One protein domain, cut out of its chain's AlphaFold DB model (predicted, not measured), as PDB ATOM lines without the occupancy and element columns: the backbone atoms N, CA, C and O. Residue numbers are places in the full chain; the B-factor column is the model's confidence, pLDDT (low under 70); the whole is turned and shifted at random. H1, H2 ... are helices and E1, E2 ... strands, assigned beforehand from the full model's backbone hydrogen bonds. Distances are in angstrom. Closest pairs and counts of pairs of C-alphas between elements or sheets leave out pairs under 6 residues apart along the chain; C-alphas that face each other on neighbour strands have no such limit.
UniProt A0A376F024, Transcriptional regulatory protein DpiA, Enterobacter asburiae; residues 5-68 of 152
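AT A GLANCE: This is residues 5 to 68 of the 152 residues of the protein "Transcriptional regulatory protein DpiA" of Enterobacter asburiae (UniProt A0A376F024). A small two-stranded parallel sheet, E1 and E2, has the short helix H1 packed on one side and the long helix H2 passing on the other, and H2 runs on well beyond the strands. Beyond the last residue of H2 the backbone turns through residues 55 to 60, which stick out, and the short helix H3 folds back beside H2. The printed part has 64 residues, with three named helices and two named strands in the order E1, H1, E2, H2, H3; the class is mixed, helices and strands. The whole is loose, with a radius of gyration of the C-alphas of 13.7 A, and spans 39 by 25 by 16 A.

IN THESE COORDINATES: E1 is residues 5 to 8, from C-alpha 5 at (281.425, 271.122, 191.444). H1 is residues 13 to 21, 12.0 A long. E2 is residues 24 to 29, 13.5 A long. H2 is residues 34 to 53, 28.5 A long, from C-alpha 34 at (281.509, 259.530, 182.780). H3 is residues 59 to 66, ending at C-alpha 66 at (292.071, 280.726, 183.127).

HOW THE PARTS SIT: E1 and E2 are parallel, their directions 25 degrees apart; N 6 and O 26 are within hydrogen-bond range at 2.9 A, as are N 28 and O 6 at 2.8 A. E1, H1 and E2 form a strand-helix-strand unit, two parallel neighbour strands with a helix between, whose crossover is right-handed. The closest C-alphas of H1 and E2 are those of Cys 16 and Tyr 27, 7.2 A. Those of E2 and H2 are Asp 26 and Ser 40, 6.9 A. H2 and H3 are close but not clearly touching, at a shallow tilt of 27 degrees, opposite ways; their closest C-alphas, Phe 47 and Leu 65, are 6.8 A apart. H1 and H2 are apart. In H1, H2 and H3 every O i to N i+4 pair is within hydrogen-bond range.

THE WHOLE: The C-alphas farthest apart, of Pro 31 and Val 56, are 39.5 A apart. The printed part has no cut, and its four links between elements are tight. Mean pLDDT of the printed part is 77.8; residues 54 to 57, 61 to 62 and 64 to 68 are under 70.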
ATOM      1  N   ILE A   5     281.999 271.515 192.736       89.06
ATOM      2  CA  ILE A   5     281.425 271.122 191.444       89.06
ATOM      3  C   ILE A   5     279.940 270.831 191.661       89.06
ATOM      4  O   ILE A   5     279.586 269.960 192.456       89.06
ATOM      5  N   PHE A   6     279.067 271.551 190.961       89.00
ATOM      6  CA  PHE A   6     277.625 271.319 191.031       89.00
ATOM      7  C   PHE A   6     277.223 270.191 190.085       89.00
ATOM      8  O   PHE A   6     277.649 270.166 188.935       89.00
ATOM      9  N   ILE A   7     276.371 269.274 190.548       88.44
ATOM     10  CA  ILE A   7     275.765 268.233 189.711       88.44
ATOM     11  C   ILE A   7     274.253 268.257 189.923       88.44
ATOM     12  O   ILE A   7     273.762 267.815 190.962       88.44
ATOM     13  N   THR A   8     273.495 268.765 188.952       82.81
ATOM     14  CA  THR A   8     272.060 269.039 189.133       82.81
ATOM     15  C   THR A   8     271.240 268.792 187.868       82.81
ATOM     16  O   THR A   8     271.771 268.744 186.765       82.81
ATOM     17  N   ALA A   9     269.934 268.581 188.034       81.56
ATOM     18  CA  ALA A   9     268.976 268.546 186.927       81.56
ATOM     19  C   ALA A   9     268.520 269.955 186.503       81.56
ATOM     20  O   ALA A   9     267.893 270.106 185.460       81.56
ATOM     21  N   ALA A  10     268.827 270.981 187.306       72.50
ATOM     22  CA  ALA A  10     268.508 272.366 186.997       72.50
ATOM     23  C   ALA A  10     269.340 272.841 185.798       72.50
ATOM     24  O   ALA A  10     270.564 272.977 185.883       72.50
ATOM     25  N   SER A  11     268.664 273.072 184.677       70.31
ATOM     26  CA  SER A  11     269.238 273.597 183.436       70.31
ATOM     27  C   SER A  11     268.940 275.085 183.231       70.31
ATOM     28  O   SER A  11     269.278 275.641 182.186       70.31
ATOM     29  N   ASP A  12     268.313 275.749 184.206       80.69
ATOM     30  CA  ASP A  12     267.999 277.164 184.102       80.69
ATOM     31  C   ASP A  12     269.258 278.032 184.264       80.69
ATOM     32  O   ASP A  12     270.108 277.840 185.141       80.69
ATOM     33  N   MET A  13     269.370 279.028 183.384       74.12
ATOM     34  CA  MET A  13     270.534 279.912 183.314       74.12
ATOM     35  C   MET A  13     270.714 280.745 184.591       74.12
ATOM     36  O   MET A  13     271.833 281.134 184.922       74.12
ATOM     37  N   GLN A  14     269.631 281.007 185.328       77.75
ATOM     38  CA  GLN A  14     269.680 281.781 186.567       77.75
ATOM     39  C   GLN A  14     270.402 281.004 187.673       77.75
ATOM     40  O   GLN A  14     271.327 281.543 188.282       77.75
ATOM     41  N   THR A  15     270.063 279.730 187.869       77.69
ATOM     42  CA  THR A  15     270.727 278.829 188.820       77.69
ATOM     43  C   THR A  15     272.182 278.588 188.431       77.69
ATOM     44  O   THR A  15     273.066 278.687 189.283       77.69
ATOM     45  N   CYS A  16     272.459 278.371 187.141       75.44
ATOM     46  CA  CYS A  16     273.828 278.239 186.640       75.44
ATOM     47  C   CYS A  16     274.658 279.508 186.915       75.44
ATOM     48  O   CYS A  16     275.725 279.448 187.526       75.44
ATOM     49  N   SER A  17     274.137 280.682 186.549       76.56
ATOM     50  CA  SER A  17     274.805 281.968 186.771       76.56
ATOM     51  C   SER A  17     275.003 282.277 188.257       76.56
ATOM     52  O   SER A  17     276.026 282.840 188.651       76.56
ATOM     53  N   HIS A  18     274.040 281.917 189.109       83.19
ATOM     54  CA  HIS A  18     274.174 282.065 190.554       83.19
ATOM     55  C   HIS A  18     275.283 281.163 191.108       83.19
ATOM     56  O   HIS A  18     276.135 281.645 191.848       83.19
ATOM     57  N   ALA A  19     275.341 279.894 190.695       80.31
ATOM     58  CA  ALA A  19     276.405 278.976 191.093       80.31
ATOM     59  C   ALA A  19     277.796 279.485 190.670       80.31
ATOM     60  O   ALA A  19     278.715 279.503 191.488       80.31
ATOM     61  N   MET A  20     277.939 279.976 189.433       78.81
ATOM     62  CA  MET A  20     279.200 280.545 188.934       78.81
ATOM     63  C   MET A  20     279.641 281.770 189.744       78.81
ATOM     64  O   MET A  20     280.795 281.858 190.158       78.81
ATOM     65  N   ARG A  21     278.715 282.694 190.036       81.94
ATOM     66  CA  ARG A  21     278.998 283.881 190.866       81.94
ATOM     67  C   ARG A  21     279.352 283.534 192.310       81.94
ATOM     68  O   ARG A  21     280.118 284.260 192.932       81.94
ATOM     69  N   SER A  22     278.846 282.414 192.816       82.75
ATOM     70  CA  SER A  22     279.174 281.885 194.143       82.75
ATOM     71  C   SER A  22     280.518 281.146 194.195       82.75
ATOM     72  O   SER A  22     280.864 280.584 195.232       82.75
ATOM     73  N   GLY A  23     281.293 281.142 193.103       82.81
ATOM     74  CA  GLY A  23     282.621 280.528 193.053       82.81
ATOM     75  C   GLY A  23     282.605 279.029 192.751       82.81
ATOM     76  O   GLY A  23     283.535 278.319 193.137       82.81
ATOM     77  N   ALA A  24     281.562 278.528 192.081       85.44
ATOM     78  CA  ALA A  24     281.570 277.169 191.549       85.44
ATOM     79  C   ALA A  24     282.764 276.957 190.607       85.44
ATOM     80  O   ALA A  24     283.028 277.771 189.724       85.44
ATOM     81  N   PHE A  25     283.454 275.831 190.772       86.00
ATOM     82  CA  PHE A  25     284.547 275.429 189.893       86.00
ATOM     83  C   PHE A  25     284.031 274.897 188.547       86.00
ATOM     84  O   PHE A  25     284.616 275.172 187.499       86.00
ATOM     85  N   ASP A  26     282.944 274.120 188.581       86.44
ATOM     86  CA  ASP A  26     282.271 273.576 187.398       86.44
ATOM     87  C   ASP A  26     280.794 273.262 187.717       86.44
ATOM     88  O   ASP A  26     280.395 273.167 188.884       86.44
ATOM     89  N   TYR A  27     279.977 273.106 186.676       85.69
ATOM     90  CA  TYR A  27     278.541 272.837 186.759       85.69
ATOM     91  C   TYR A  27     278.150 271.771 185.732       85.69
ATOM     92  O   TYR A  27     278.270 271.968 184.523       85.69
ATOM     93  N   LEU A  28     277.677 270.622 186.211       85.75
ATOM     94  CA  LEU A  28     277.306 269.465 185.405       85.75
ATOM     95  C   LEU A  28     275.790 269.260 185.441       85.75
ATOM     96  O   LEU A  28     275.200 269.004 186.494       85.75
ATOM     97  N   ILE A  29     275.168 269.341 184.266       84.00
ATOM     98  CA  ILE A  29     273.740 269.076 184.093       84.00
ATOM     99  C   ILE A  29     273.534 267.570 183.929       84.00
ATOM    100  O   ILE A  29     274.253 266.910 183.180       84.00
ATOM    101  N   LYS A  30     272.559 267.009 184.645       81.56
ATOM    102  CA  LYS A  30     272.172 265.602 184.497       81.56
ATOM    103  C   LYS A  30     271.397 265.370 183.187       81.56
ATOM    104  O   LYS A  30     270.595 266.224 182.817       81.56
ATOM    105  N   PRO A  31     271.540 264.192 182.547       79.94
ATOM    106  CA  PRO A  31     272.379 263.058 182.949       79.94
ATOM    107  C   PRO A  31     273.873 263.322 182.703       79.94
ATOM    108  O   PRO A  31     274.265 263.809 181.650       79.94
ATOM    109  N   VAL A  32     274.715 262.995 183.689       74.31
ATOM    110  CA  VAL A  32     276.165 263.216 183.586       74.31
ATOM    111  C   VAL A  32     276.838 261.974 183.023       74.31
ATOM    112  O   VAL A  32     276.802 260.905 183.633       74.31
ATOM    113  N   PHE A  33     277.500 262.133 181.884       78.56
ATOM    114  CA  PHE A  33     278.335 261.092 181.298       78.56
ATOM    115  C   PHE A  33     279.682 261.000 182.018       78.56
ATOM    116  O   PHE A  33     280.260 262.016 182.413       78.56
ATOM    117  N   PHE A  34     280.216 259.782 182.134       75.00
ATOM    118  CA  PHE A  34     281.509 259.530 182.780       75.00
ATOM    119  C   PHE A  34     282.625 260.413 182.207       75.00
ATOM    120  O   PHE A  34     283.367 261.013 182.973       75.00
ATOM    121  N   GLN A  35     282.682 260.568 180.880       73.44
ATOM    122  CA  GLN A  35     283.685 261.390 180.196       73.44
ATOM    123  C   GLN A  35     283.672 262.846 180.682       73.44
ATOM    124  O   GLN A  35     284.717 263.431 180.958       73.44
ATOM    125  N   ARG A  36     282.473 263.426 180.838       79.81
ATOM    126  CA  ARG A  36     282.305 264.808 181.301       79.81
ATOM    127  C   ARG A  36     282.697 264.955 182.770       79.81
ATOM    128  O   ARG A  36     283.362 265.925 183.124       79.81
ATOM    129  N   LEU A  37     282.310 263.996 183.612       82.06
ATOM    130  CA  LEU A  37     282.702 263.987 185.021       82.06
ATOM    131  C   LEU A  37     284.220 263.829 185.178       82.06
ATOM    132  O   LEU A  37     284.838 264.570 185.936       82.06
ATOM    133  N   HIS A  38     284.817 262.901 184.431       80.94
ATOM    134  CA  HIS A  38     286.254 262.663 184.419       80.94
ATOM    135  C   HIS A  38     287.020 263.926 184.012       80.94
ATOM    136  O   HIS A  38     287.916 264.348 184.736       80.94
ATOM    137  N   ALA A  39     286.615 264.585 182.920       79.94
ATOM    138  CA  ALA A  39     287.224 265.838 182.476       79.94
ATOM    139  C   ALA A  39     287.133 266.946 183.544       79.94
ATOM    140  O   ALA A  39     288.112 267.653 183.782       79.94
ATOM    141  N   SER A  40     285.986 267.069 184.223       86.38
ATOM    142  CA  SER A  40     285.789 268.032 185.316       86.38
ATOM    143  C   SER A  40     286.757 267.784 186.484       86.38
ATOM    144  O   SER A  40     287.443 268.701 186.944       86.38
ATOM    145  N   LEU A  41     286.885 266.524 186.913       88.25
ATOM    146  CA  LEU A  41     287.782 266.115 187.998       88.25
ATOM    147  C   LEU A  41     289.261 266.266 187.630       88.25
ATOM    148  O   LEU A  41     290.063 266.708 188.449       88.25
ATOM    149  N   GLU A  42     289.637 265.934 186.401       86.00
ATOM    150  CA  GLU A  42     291.012 266.089 185.933       86.00
ATOM    151  C   GLU A  42     291.429 267.567 185.931       86.00
ATOM    152  O   GLU A  42     292.522 267.924 186.384       86.00
ATOM    153  N   ARG A  43     290.514 268.446 185.504       83.50
ATOM    154  CA  ARG A  43     290.699 269.898 185.549       83.50
ATOM    155  C   ARG A  43     290.840 270.397 186.985       83.50
ATOM    156  O   ARG A  43     291.708 271.222 187.264       83.50
ATOM    157  N   PHE A  44     290.035 269.860 187.900       86.81
ATOM    158  CA  PHE A  44     290.118 270.160 189.327       86.81
ATOM    159  C   PHE A  44     291.474 269.762 189.920       86.81
ATOM    160  O   PHE A  44     292.115 270.568 190.593       86.81
ATOM    161  N   MET A  45     291.959 268.552 189.631       84.75
ATOM    162  CA  MET A  45     293.265 268.092 190.112       84.75
ATOM    163  C   MET A  45     294.409 268.959 189.573       84.75
ATOM    164  O   MET A  45     295.282 269.364 190.341       84.75
ATOM    165  N   ARG A  46     294.384 269.307 188.276       82.56
ATOM    166  CA  ARG A  46     295.371 270.217 187.665       82.56
ATOM    167  C   ARG A  46     295.345 271.609 188.298       82.56
ATOM    168  O   ARG A  46     296.407 272.173 188.565       82.56
ATOM    169  N   PHE A  47     294.156 272.137 188.584       83.25
ATOM    170  CA  PHE A  47     293.988 273.408 189.285       83.25
ATOM    171  C   PHE A  47     294.615 273.366 190.685       83.25
ATOM    172  O   PHE A  47     295.457 274.206 190.996       83.25
ATOM    173  N   ILE A  48     294.276 272.359 191.500       83.50
ATOM    174  CA  ILE A  48     294.835 272.206 192.853       83.50
ATOM    175  C   ILE A  48     296.360 272.079 192.808       83.50
ATOM    176  O   ILE A  48     297.048 272.746 193.577       83.50
ATOM    177  N   HIS A  49     296.897 271.286 191.878       80.88
ATOM    178  CA  HIS A  49     298.341 271.128 191.721       80.88
ATOM    179  C   HIS A  49     299.015 272.463 191.353       80.88
ATOM    180  O   HIS A  49     300.000 272.855 191.975       80.88
ATOM    181  N   THR A  50     298.455 273.210 190.399       76.00
ATOM    182  CA  THR A  50     299.014 274.503 189.970       76.00
ATOM    183  C   THR A  50     299.000 275.523 191.110       76.00
ATOM    184  O   THR A  50     300.016 276.161 191.378       76.00
ATOM    185  N   VAL A  51     297.887 275.628 191.843       77.94
ATOM    186  CA  VAL A  51     297.752 276.543 192.990       77.94
ATOM    187  C   VAL A  51     298.708 276.180 194.133       77.94
ATOM    188  O   VAL A  51     299.193 277.068 194.825       77.94
ATOM    189  N   GLN A  52     299.015 274.896 194.333       77.62
ATOM    190  CA  GLN A  52     299.967 274.461 195.362       77.62
ATOM    191  C   GLN A  52     301.437 274.732 194.996       77.62
ATOM    192  O   GLN A  52     302.248 274.965 195.892       77.62
ATOM    193  N   GLN A  53     301.792 274.694 193.708       70.25
ATOM    194  CA  GLN A  53     303.180 274.844 193.242       70.25
ATOM    195  C   GLN A  53     303.569 276.304 192.968       70.25
ATOM    196  O   GLN A  53     304.728 276.688 193.137       70.25
ATOM    197  N   VAL A  54     302.614 277.145 192.564       64.81
ATOM    198  CA  VAL A  54     302.873 278.537 192.177       64.81
ATOM    199  C   VAL A  54     302.801 279.450 193.409       64.81
ATOM    200  O   VAL A  54     301.734 279.919 193.795       64.81
ATOM    201  N   LYS A  55     303.955 279.722 194.038       62.62
ATOM    202  CA  LYS A  55     304.081 280.698 195.147       62.62
ATOM    203  C   LYS A  55     304.136 282.157 194.683       62.62
ATOM    204  O   LYS A  55     303.805 283.052 195.453       62.62
ATOM    205  N   VAL A  56     304.563 282.389 193.441       61.66
ATOM    206  CA  VAL A  56     304.583 283.699 192.780       61.66
ATOM    207  C   VAL A  56     303.875 283.525 191.449       61.66
ATOM    208  O   VAL A  56     304.324 282.759 190.601       61.66
ATOM    209  N   VAL A  57     302.734 284.186 191.307       63.97
ATOM    210  CA  VAL A  57     301.897 284.090 190.113       63.97
ATOM    211  C   VAL A  57     302.436 285.060 189.067       63.97
ATOM    212  O   VAL A  57     302.436 286.267 189.298       63.97
ATOM    213  N   ASP A  58     302.898 284.540 187.931       73.62
ATOM    214  CA  ASP A  58     303.124 285.336 186.725       73.62
ATOM    215  C   ASP A  58     301.884 285.296 185.815       73.62
ATOM    216  O   ASP A  58     301.002 284.441 185.963       73.62
ATOM    217  N   GLN A  59     301.796 286.241 184.875       70.62
ATOM    218  CA  GLN A  59     300.660 286.322 183.953       70.62
ATOM    219  C   GLN A  59     300.492 285.018 183.159       70.62
ATOM    220  O   GLN A  59     299.374 284.576 182.952       70.62
ATOM    221  N   HIS A  60     301.583 284.332 182.808       71.00
ATOM    222  CA  HIS A  60     301.524 283.053 182.097       71.00
ATOM    223  C   HIS A  60     300.927 281.911 182.929       71.00
ATOM    224  O   HIS A  60     300.217 281.060 182.393       71.00
ATOM    225  N   ALA A  61     301.211 281.840 184.230       67.00
ATOM    226  CA  ALA A  61     300.590 280.889 185.141       67.00
ATOM    227  C   ALA A  61     299.109 281.209 185.332       67.00
ATOM    228  O   ALA A  61     298.295 280.287 185.354       67.00
ATOM    229  N   LEU A  62     298.770 282.498 185.407       68.44
ATOM    230  CA  LEU A  62     297.394 282.969 185.474       68.44
ATOM    231  C   LEU A  62     296.620 282.590 184.202       68.44
ATOM    232  O   LEU A  62     295.567 281.961 184.282       68.44
ATOM    233  N   ASP A  63     297.189 282.876 183.033       71.12
ATOM    234  CA  ASP A  63     296.618 282.550 181.731       71.12
ATOM    235  C   ASP A  63     296.447 281.040 181.583       71.12
ATOM    236  O   ASP A  63     295.395 280.596 181.152       71.12
ATOM    237  N   ARG A  64     297.409 280.213 182.015       68.69
ATOM    238  CA  ARG A  64     297.241 278.746 182.032       68.69
ATOM    239  C   ARG A  64     296.107 278.279 182.947       68.69
ATOM    240  O   ARG A  64     295.489 277.258 182.657       68.69
ATOM    241  N   LEU A  65     295.851 278.990 184.043       68.06
ATOM    242  CA  LEU A  65     294.774 278.679 184.985       68.06
ATOM    243  C   LEU A  65     293.398 279.054 184.409       68.06
ATOM    244  O   LEU A  65     292.445 278.293 184.572       68.06
ATOM    245  N   PHE A  66     293.306 280.198 183.720       67.19
ATOM    246  CA  PHE A  66     292.071 280.726 183.127       67.19
ATOM    247  C   PHE A  66     291.746 280.133 181.751       67.19
ATOM    248  O   PHE A  66     290.590 279.817 181.483       67.19
ATOM    249  N   ASN A  67     292.757 279.914 180.910       65.88
ATOM    250  CA  ASN A  67     292.649 279.211 179.632       65.88
ATOM    251  C   ASN A  67     292.776 277.702 179.793       65.88
ATOM    252  O   ASN A  67     293.010 277.034 178.793       65.88
ATOM    253  N   LEU A  68     292.647 277.143 181.003       62.31
ATOM    254  CA  LEU A  68     292.548 275.701 181.161       62.31
ATOM    255  C   LEU A  68     291.274 275.285 180.419       62.31
ATOM    256  O   LEU A  68     290.180 275.505 180.955       62.31
TER     257      LEU A  68